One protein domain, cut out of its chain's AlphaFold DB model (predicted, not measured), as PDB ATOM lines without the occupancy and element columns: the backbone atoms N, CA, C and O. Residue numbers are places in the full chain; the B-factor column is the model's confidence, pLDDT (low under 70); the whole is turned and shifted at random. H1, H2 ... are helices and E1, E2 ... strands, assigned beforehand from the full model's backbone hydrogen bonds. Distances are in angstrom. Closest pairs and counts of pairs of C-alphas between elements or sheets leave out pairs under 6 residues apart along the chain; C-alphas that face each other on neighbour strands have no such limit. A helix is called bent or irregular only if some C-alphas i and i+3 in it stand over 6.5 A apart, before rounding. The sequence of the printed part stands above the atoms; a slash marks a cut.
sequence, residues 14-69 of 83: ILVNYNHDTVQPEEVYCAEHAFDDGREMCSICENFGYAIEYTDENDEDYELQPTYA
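What this domain is: This is residues 14 to 69 of the 83 residues of an uncharacterized protein of Halomonas sp. A40-4 (UniProt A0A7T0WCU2). With little regular structure, this domain is built on a hairpin of E2 and long, bent E3, whose last part pairs with short E1; a loop, residues 17 to 42, winds round E1 to small H1, which only grazes the sheet. The 56 printed residues include, in chain order, E1, H1, E2, E3; 21 are in named elements, class mixed, helices and strands. The mixed sheet runs E1, E3, E2. The whole is compact: radius of gyration of the C-alphas 10.9 A, spans 31 by 24 by 21 A.

Where its parts are: Find E3, residues 61 to 68, at C-alpha 61 (180.064, 216.347, 152.754); it runs 20.8 A. E2 is residues 52 to 55, 9.9 A. E1, residues 14 to 16, 6.3 A, begins at (180.840, 205.408, 159.581). H1 is residues 43 to 48, 8.9 A.

How they stand to each other: E3 bends by 55 degrees at residue 65. Residues 61 to 64 pair antiparallel with E2: look for N 52 and O 64, within hydrogen-bond range at 2.7 A. Residues 66 to 68 pair parallel with E1: N 14 and O 65 are within hydrogen-bond range at 2.9 A. In H1 every O i to N i+4 pair is within hydrogen-bond range; its closest C-alphas to E3 are Cys 45 and Pro 66, 7.5 A.

The domain as a whole: The farthest C-alphas, Ser 43 and Asn 58, are 31.6 A apart. The printed part has no cut, E1 to H1 is a long link, and no printed residue is under 70 in pLDDT.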
ATOM      1  N   ILE A  14     182.173 205.126 159.039       95.62
ATOM      2  CA  ILE A  14     180.840 205.408 159.581       95.62
ATOM      3  C   ILE A  14     180.098 204.110 159.889       95.62
ATOM      4  O   ILE A  14     180.174 203.146 159.124       95.62
ATOM      5  N   LEU A  15     179.404 204.074 161.026       95.44
ATOM      6  CA  LEU A  15     178.587 202.935 161.423       95.44
ATOM      7  C   LEU A  15     177.321 202.866 160.568       95.44
ATOM      8  O   LEU A  15     176.473 203.761 160.588       95.44
ATOM      9  N   VAL A  16     177.180 201.753 159.859       95.38
ATOM     10  CA  VAL A  16     176.012 201.455 159.035       95.38
ATOM     11  C   VAL A  16     175.381 200.134 159.443       95.38
ATOM     12  O   VAL A  16     176.001 199.287 160.086       95.38
ATOM     13  N   ASN A  17     174.118 199.956 159.072       94.25
ATOM     14  CA  ASN A  17     173.449 198.672 159.178       94.25
ATOM     15  C   ASN A  17     173.845 197.745 158.007       94.25
ATOM     16  O   ASN A  17     174.590 198.112 157.098       94.25
ATOM     17  N   TYR A  18     173.288 196.534 158.005       92.69
ATOM     18  CA  TYR A  18     173.501 195.536 156.952       92.69
ATOM     19  C   TYR A  18     173.211 196.037 155.519       92.69
ATOM     20  O   TYR A  18     173.814 195.528 154.576       92.69
ATOM     21  N   ASN A  19     172.342 197.042 155.361       93.06
ATOM     22  CA  ASN A  19     171.944 197.629 154.079       93.06
ATOM     23  C   ASN A  19     172.654 198.950 153.741       93.06
ATOM     24  O   ASN A  19     172.161 199.693 152.897       93.06
ATOM     25  N   HIS A  20     173.767 199.268 154.407       91.81
ATOM     26  CA  HIS A  20     174.485 200.540 154.254       91.81
ATOM     27  C   HIS A  20     173.713 201.795 154.698       91.81
ATOM     28  O   HIS A  20     174.184 202.904 154.454       91.81
ATOM     29  N   ASP A  21     172.574 201.667 155.389       92.62
ATOM     30  CA  ASP A  21     171.940 202.842 155.991       92.62
ATOM     31  C   ASP A  21     172.730 203.265 157.233       92.62
ATOM     32  O   ASP A  21     173.081 202.419 158.067       92.62
ATOM     33  N   THR A  22     172.957 204.568 157.400       91.62
ATOM     34  CA  THR A  22     173.562 205.107 158.620       91.62
ATOM     35  C   THR A  22     172.679 204.793 159.831       91.62
ATOM     36  O   THR A  22     171.449 204.926 159.805       91.62
ATOM     37  N   VAL A  23     173.298 204.303 160.905       88.94
ATOM     38  CA  VAL A  23     172.594 204.035 162.168       88.94
ATOM     39  C   VAL A  23     172.421 205.361 162.910       88.94
ATOM     40  O   VAL A  23     173.318 206.186 162.864       88.94
ATOM     41  N   GLN A  24     171.271 205.586 163.562       87.62
ATOM     42  CA  GLN A  24     171.047 206.786 164.381       87.62
ATOM     43  C   GLN A  24     171.220 206.498 165.888       87.62
ATOM     44  O   GLN A  24     170.631 205.524 166.373       87.62
ATOM     45  N   PRO A  25     171.905 207.375 166.657       87.06
ATOM     46  CA  PRO A  25     172.640 208.559 166.186       87.06
ATOM     47  C   PRO A  25     173.793 208.171 165.252       87.06
ATOM     48  O   PRO A  25     174.287 207.058 165.356       87.06
ATOM     49  N   GLU A  26     174.158 209.055 164.321       89.56
ATOM     50  CA  GLU A  26     175.232 208.784 163.358       89.56
ATOM     51  C   GLU A  26     176.571 208.711 164.089       89.56
ATOM     52  O   GLU A  26     176.943 209.639 164.805       89.56
ATOM     53  N   GLU A  27     177.283 207.598 163.924       93.56
ATOM     54  CA  GLU A  27     178.541 207.346 164.625       93.56
ATOM     55  C   GLU A  27     179.682 207.206 163.616       93.56
ATOM     56  O   GLU A  27     179.683 206.304 162.771       93.56
ATOM     57  N   VAL A  28     180.676 208.090 163.716       95.31
ATOM     58  CA  VAL A  28     181.837 208.134 162.820       95.31
ATOM     59  C   VAL A  28     183.137 207.885 163.583       95.31
ATOM     60  O   VAL A  28     183.315 208.278 164.735       95.31
ATOM     61  N   TYR A  29     184.085 207.210 162.940       95.44
ATOM     62  CA  TYR A  29     185.269 206.660 163.594       95.44
ATOM     63  C   TYR A  29     186.518 206.798 162.729       95.44
ATOM     64  O   TYR A  29     186.458 206.765 161.502       95.44
ATOM     65  N   CYS A  30     187.684 206.936 163.360       95.25
ATOM     66  CA  CYS A  30     188.956 206.828 162.649       95.25
ATOM     67  C   CYS A  30     189.273 205.356 162.359       95.25
ATOM     68  O   CYS A  30     188.737 204.457 163.006       95.25
ATOM     69  N   ALA A  31     190.203 205.105 161.436       93.38
ATOM     70  CA  ALA A  31     190.603 203.749 161.048       93.38
ATOM     71  C   ALA A  31     191.071 202.860 162.218       93.38
ATOM     72  O   ALA A  31     190.954 201.643 162.135       93.38
ATOM     73  N   GLU A  32     191.597 203.450 163.296       93.31
ATOM     74  CA  GLU A  32     192.015 202.698 164.486       93.31
ATOM     75  C   GLU A  32     190.817 202.249 165.335       93.31
ATOM     76  O   GLU A  32     190.759 201.089 165.727       93.31
ATOM     77  N   HIS A  33     189.848 203.135 165.595       94.88
ATOM     78  CA  HIS A  33     188.710 202.821 166.471       94.88
ATOM     79  C   HIS A  33     187.540 202.165 165.743       94.88
ATOM     80  O   HIS A  33     186.702 201.562 166.397       94.88
ATOM     81  N   ALA A  34     187.487 202.222 164.410       93.38
ATOM     82  CA  ALA A  34     186.394 201.654 163.623       93.38
ATOM     83  C   ALA A  34     186.168 200.142 163.840       93.38
ATOM     84  O   ALA A  34     185.093 199.654 163.491       93.38
ATOM     85  N   PHE A  35     187.156 199.431 164.405       92.25
ATOM     86  CA  PHE A  35     187.153 197.976 164.618       92.25
ATOM     87  C   PHE A  35     187.666 197.541 166.009       92.25
ATOM     88  O   PHE A  35     187.837 196.346 166.249       92.25
ATOM     89  N   ASP A  36     187.937 198.474 166.931       91.75
ATOM     90  CA  ASP A  36     188.572 198.160 168.231       91.75
ATOM     91  C   ASP A  36     187.601 197.505 169.238       91.75
ATOM     92  O   ASP A  36     188.003 196.742 170.116       91.75
ATOM     93  N   ASP A  37     186.297 197.730 169.079       87.69
ATOM     94  CA  ASP A  37     185.231 197.179 169.933       87.69
ATOM     95  C   ASP A  37     184.559 195.916 169.357       87.69
ATOM     96  O   ASP A  37     183.529 195.459 169.861       87.69
ATOM     97  N   GLY A  38     185.150 195.324 168.315       89.06
ATOM     98  CA  GLY A  38     184.641 194.122 167.655       89.06
ATOM     99  C   GLY A  38     183.664 194.381 166.511       89.06
ATOM    100  O   GLY A  38     183.101 193.417 165.988       89.06
ATOM    101  N   ARG A  39     183.464 195.642 166.111       93.75
ATOM    102  CA  ARG A  39     182.846 195.976 164.825       93.75
ATOM    103  C   ARG A  39     183.534 195.262 163.664       93.75
ATOM    104  O   ARG A  39     184.727 194.962 163.688       93.75
ATOM    105  N   GLU A  40     182.744 194.983 162.645       93.69
ATOM    106  CA  GLU A  40     183.124 194.170 161.507       93.69
ATOM    107  C   GLU A  40     183.266 195.010 160.243       93.69
ATOM    108  O   GLU A  40     182.715 196.103 160.109       93.69
ATOM    109  N   MET A  41     183.997 194.453 159.285       91.81
ATOM    110  CA  MET A  41     184.211 195.034 157.971       91.81
ATOM    111  C   MET A  41     183.697 194.069 156.905       91.81
ATOM    112  O   MET A  41     184.010 192.877 156.934       91.81
ATOM    113  N   CYS A  42     182.939 194.587 155.937       92.75
ATOM    114  CA  CYS A  42     182.572 193.811 154.759       92.75
ATOM    115  C   CYS A  42     183.801 193.632 153.859       92.75
ATOM    116  O   CYS A  42     184.359 194.612 153.357       92.75
ATOM    117  N   SER A  43     184.192 192.380 153.603       87.31
ATOM    118  CA  SER A  43     185.400 192.069 152.820       87.31
ATOM    119  C   SER A  43     185.334 192.583 151.378       87.31
ATOM    120  O   SER A  43     186.364 192.802 150.745       87.31
ATOM    121  N   ILE A  44     184.136 192.768 150.823       88.81
ATOM    122  CA  ILE A  44     183.956 193.288 149.464       88.81
ATOM    123  C   ILE A  44     184.028 194.819 149.465       88.81
ATOM    124  O   ILE A  44     184.784 195.386 148.680       88.81
ATOM    125  N   CYS A  45     183.322 195.488 150.381       87.69
ATOM    126  CA  CYS A  45     183.354 196.948 150.498       87.69
ATOM    127  C   CYS A  45     184.782 197.477 150.694       87.69
ATOM    128  O   CYS A  45     185.159 198.459 150.058       87.69
ATOM    129  N   GLU A  46     185.589 196.787 151.506       82.25
ATOM    130  CA  GLU A  46     187.009 197.104 151.687       82.25
ATOM    131  C   GLU A  46     187.789 196.985 150.372       82.25
ATOM    132  O   GLU A  46     188.461 197.925 149.951       82.25
ATOM    133  N   ASN A  47     187.672 195.841 149.690       84.94
ATOM    134  CA  ASN A  47     188.450 195.552 148.484       84.94
ATOM    135  C   ASN A  47     188.105 196.467 147.301       84.94
ATOM    136  O   ASN A  47     188.966 196.726 146.459       84.94
ATOM    137  N   PHE A  48     186.860 196.940 147.215       85.44
ATOM    138  CA  PHE A  48     186.402 197.805 146.126       85.44
ATOM    139  C   PHE A  48     186.379 199.296 146.482       85.44
ATOM    140  O   PHE A  48     186.076 200.106 145.609       85.44
ATOM    141  N   GLY A  49     186.733 199.668 147.717       82.94
ATOM    142  CA  GLY A  49     186.725 201.063 148.158       82.94
ATOM    143  C   GLY A  49     185.319 201.663 148.201       82.94
ATOM    144  O   GLY A  49     185.133 202.805 147.794       82.94
ATOM    145  N   TYR A  50     184.327 200.886 148.642       88.06
ATOM    146  CA  TYR A  50     182.962 201.380 148.814       88.06
ATOM    147  C   TYR A  50     182.920 202.432 149.931       88.06
ATOM    148  O   TYR A  50     183.466 202.203 151.015       88.06
ATOM    149  N   ALA A  51     182.270 203.563 149.659       91.19
ATOM    150  CA  ALA A  51     182.145 204.684 150.580       91.19
ATOM    151  C   ALA A  51     180.676 205.099 150.739       91.19
ATOM    152  O   ALA A  51     179.873 204.976 149.815       91.19
ATOM    153  N   ILE A  52     180.359 205.580 151.932       92.88
ATOM    154  CA  ILE A  52     179.079 206.126 152.359       92.88
ATOM    155  C   ILE A  52     179.200 207.646 152.323       92.88
ATOM    156  O   ILE A  52     180.137 208.208 152.897       92.88
ATOM    157  N   GLU A  53     178.255 208.296 151.653       92.94
ATOM    158  CA  GLU A  53     178.109 209.749 151.688       92.94
ATOM    159  C   GLU A  53     177.548 210.158 153.058       92.94
ATOM    160  O   GLU A  53     176.481 209.696 153.464       92.94
ATOM    161  N   TYR A  54     178.283 211.000 153.778       91.56
ATOM    162  CA  TYR A  54     177.914 211.515 155.094       91.56
ATOM    163  C   TYR A  54     178.031 213.039 155.100       91.56
ATOM    164  O   TYR A  54     179.078 213.571 154.736       91.56
ATOM    165  N   THR A  55     176.985 213.730 155.548       92.00
ATOM    166  CA  THR A  55     176.978 215.189 155.704       92.00
ATOM    167  C   THR A  55     176.987 215.521 157.193       92.00
ATOM    168  O   THR A  55     176.113 215.062 157.927       92.00
ATOM    169  N   ASP A  56     177.967 216.299 157.659       88.25
ATOM    170  CA  ASP A  56     178.054 216.675 159.075       88.25
ATOM    171  C   ASP A  56     177.101 217.827 159.461       88.25
ATOM    172  O   ASP A  56     176.363 218.383 158.647       88.25
ATOM    173  N   GLU A  57     177.129 218.219 160.738       86.12
ATOM    174  CA  GLU A  57     176.308 219.312 161.283       86.12
ATOM    175  C   GLU A  57     176.576 220.702 160.668       86.12
ATOM    176  O   GLU A  57     175.789 221.625 160.882       86.12
ATOM    177  N   ASN A  58     177.679 220.866 159.933       88.50
ATOM    178  CA  ASN A  58     178.070 222.103 159.259       88.50
ATOM    179  C   ASN A  58     177.731 222.091 157.756       88.50
ATOM    180  O   ASN A  58     178.207 222.976 157.040       88.50
ATOM    181  N   ASP A  59     176.932 221.123 157.285       89.25
ATOM    182  CA  ASP A  59     176.631 220.895 155.863       89.25
ATOM    183  C   ASP A  59     177.902 220.610 155.027       89.25
ATOM    184  O   ASP A  59     177.976 220.947 153.841       89.25
ATOM    185  N   GLU A  60     178.933 220.016 155.637       91.00
ATOM    186  CA  GLU A  60     180.113 219.530 154.919       91.00
ATOM    187  C   GLU A  60     179.927 218.053 154.537       91.00
ATOM    188  O   GLU A  60     179.589 217.230 155.386       91.00
ATOM    189  N   ASP A  61     180.186 217.714 153.271       91.62
ATOM    190  CA  ASP A  61     180.064 216.347 152.754       91.62
ATOM    191  C   ASP A  61     181.389 215.571 152.851       91.62
ATOM    192  O   ASP A  61     182.466 216.090 152.532       91.62
ATOM    193  N   TYR A  62     181.298 214.297 153.232       91.69
ATOM    194  CA  TYR A  62     182.413 213.365 153.383       91.69
ATOM    195  C   TYR A  62     182.092 212.002 152.773       91.69
ATOM    196  O   TYR A  62     180.952 211.543 152.784       91.69
ATOM    197  N   GLU A  63     183.139 211.321 152.315       94.00
ATOM    198  CA  GLU A  63     183.084 209.925 151.883       94.00
ATOM    199  C   GLU A  63     183.773 209.062 152.946       94.00
ATOM    200  O   GLU A  63     184.990 209.143 153.134       94.00
ATOM    201  N   LEU A  64     182.994 208.254 153.665       94.31
ATOM    202  CA  LEU A  64     183.477 207.423 154.771       94.31
ATOM    203  C   LEU A  64     183.289 205.940 154.456       94.31
ATOM    204  O   LEU A  64     182.290 205.540 153.869       94.31
ATOM    205  N   GLN A  65     184.224 205.085 154.859       94.94
ATOM    206  CA  GLN A  65     184.077 203.641 154.669       94.94
ATOM    207  C   GLN A  65     183.053 203.054 155.657       94.94
ATOM    208  O   GLN A  65     182.982 203.487 156.808       94.94
ATOM    209  N   PRO A  66     182.261 202.049 155.261       95.06
ATOM    210  CA  PRO A  66     181.306 201.441 156.176       95.06
ATOM    211  C   PRO A  66     182.018 200.611 157.253       95.06
ATOM    212  O   PRO A  66     182.940 199.844 156.962       95.06
ATOM    213  N   THR A  67     181.544 200.712 158.491       95.44
ATOM    214  CA  THR A  67     181.799 199.745 159.567       95.44
ATOM    215  C   THR A  67     180.468 199.200 160.084       95.44
ATOM    216  O   THR A  67     179.451 199.891 160.024       95.44
ATOM    217  N   TYR A  68     180.457 197.957 160.556       94.69
ATOM    218  CA  TYR A  68     179.237 197.225 160.909       94.69
ATOM    219  C   TYR A  68     179.287 196.771 162.357       94.69
ATOM    220  O   TYR A  68     180.334 196.349 162.845       94.69
ATOM    221  N   ALA A  69     178.154 196.800 163.055       93.88
ATOM    222  CA  ALA A  69     178.108 196.262 164.410       93.88
ATOM    223  C   ALA A  69     178.344 194.733 164.404       93.88
ATOM    224  O   ALA A  69     177.998 194.063 163.426       93.88
TER     225      ALA A  69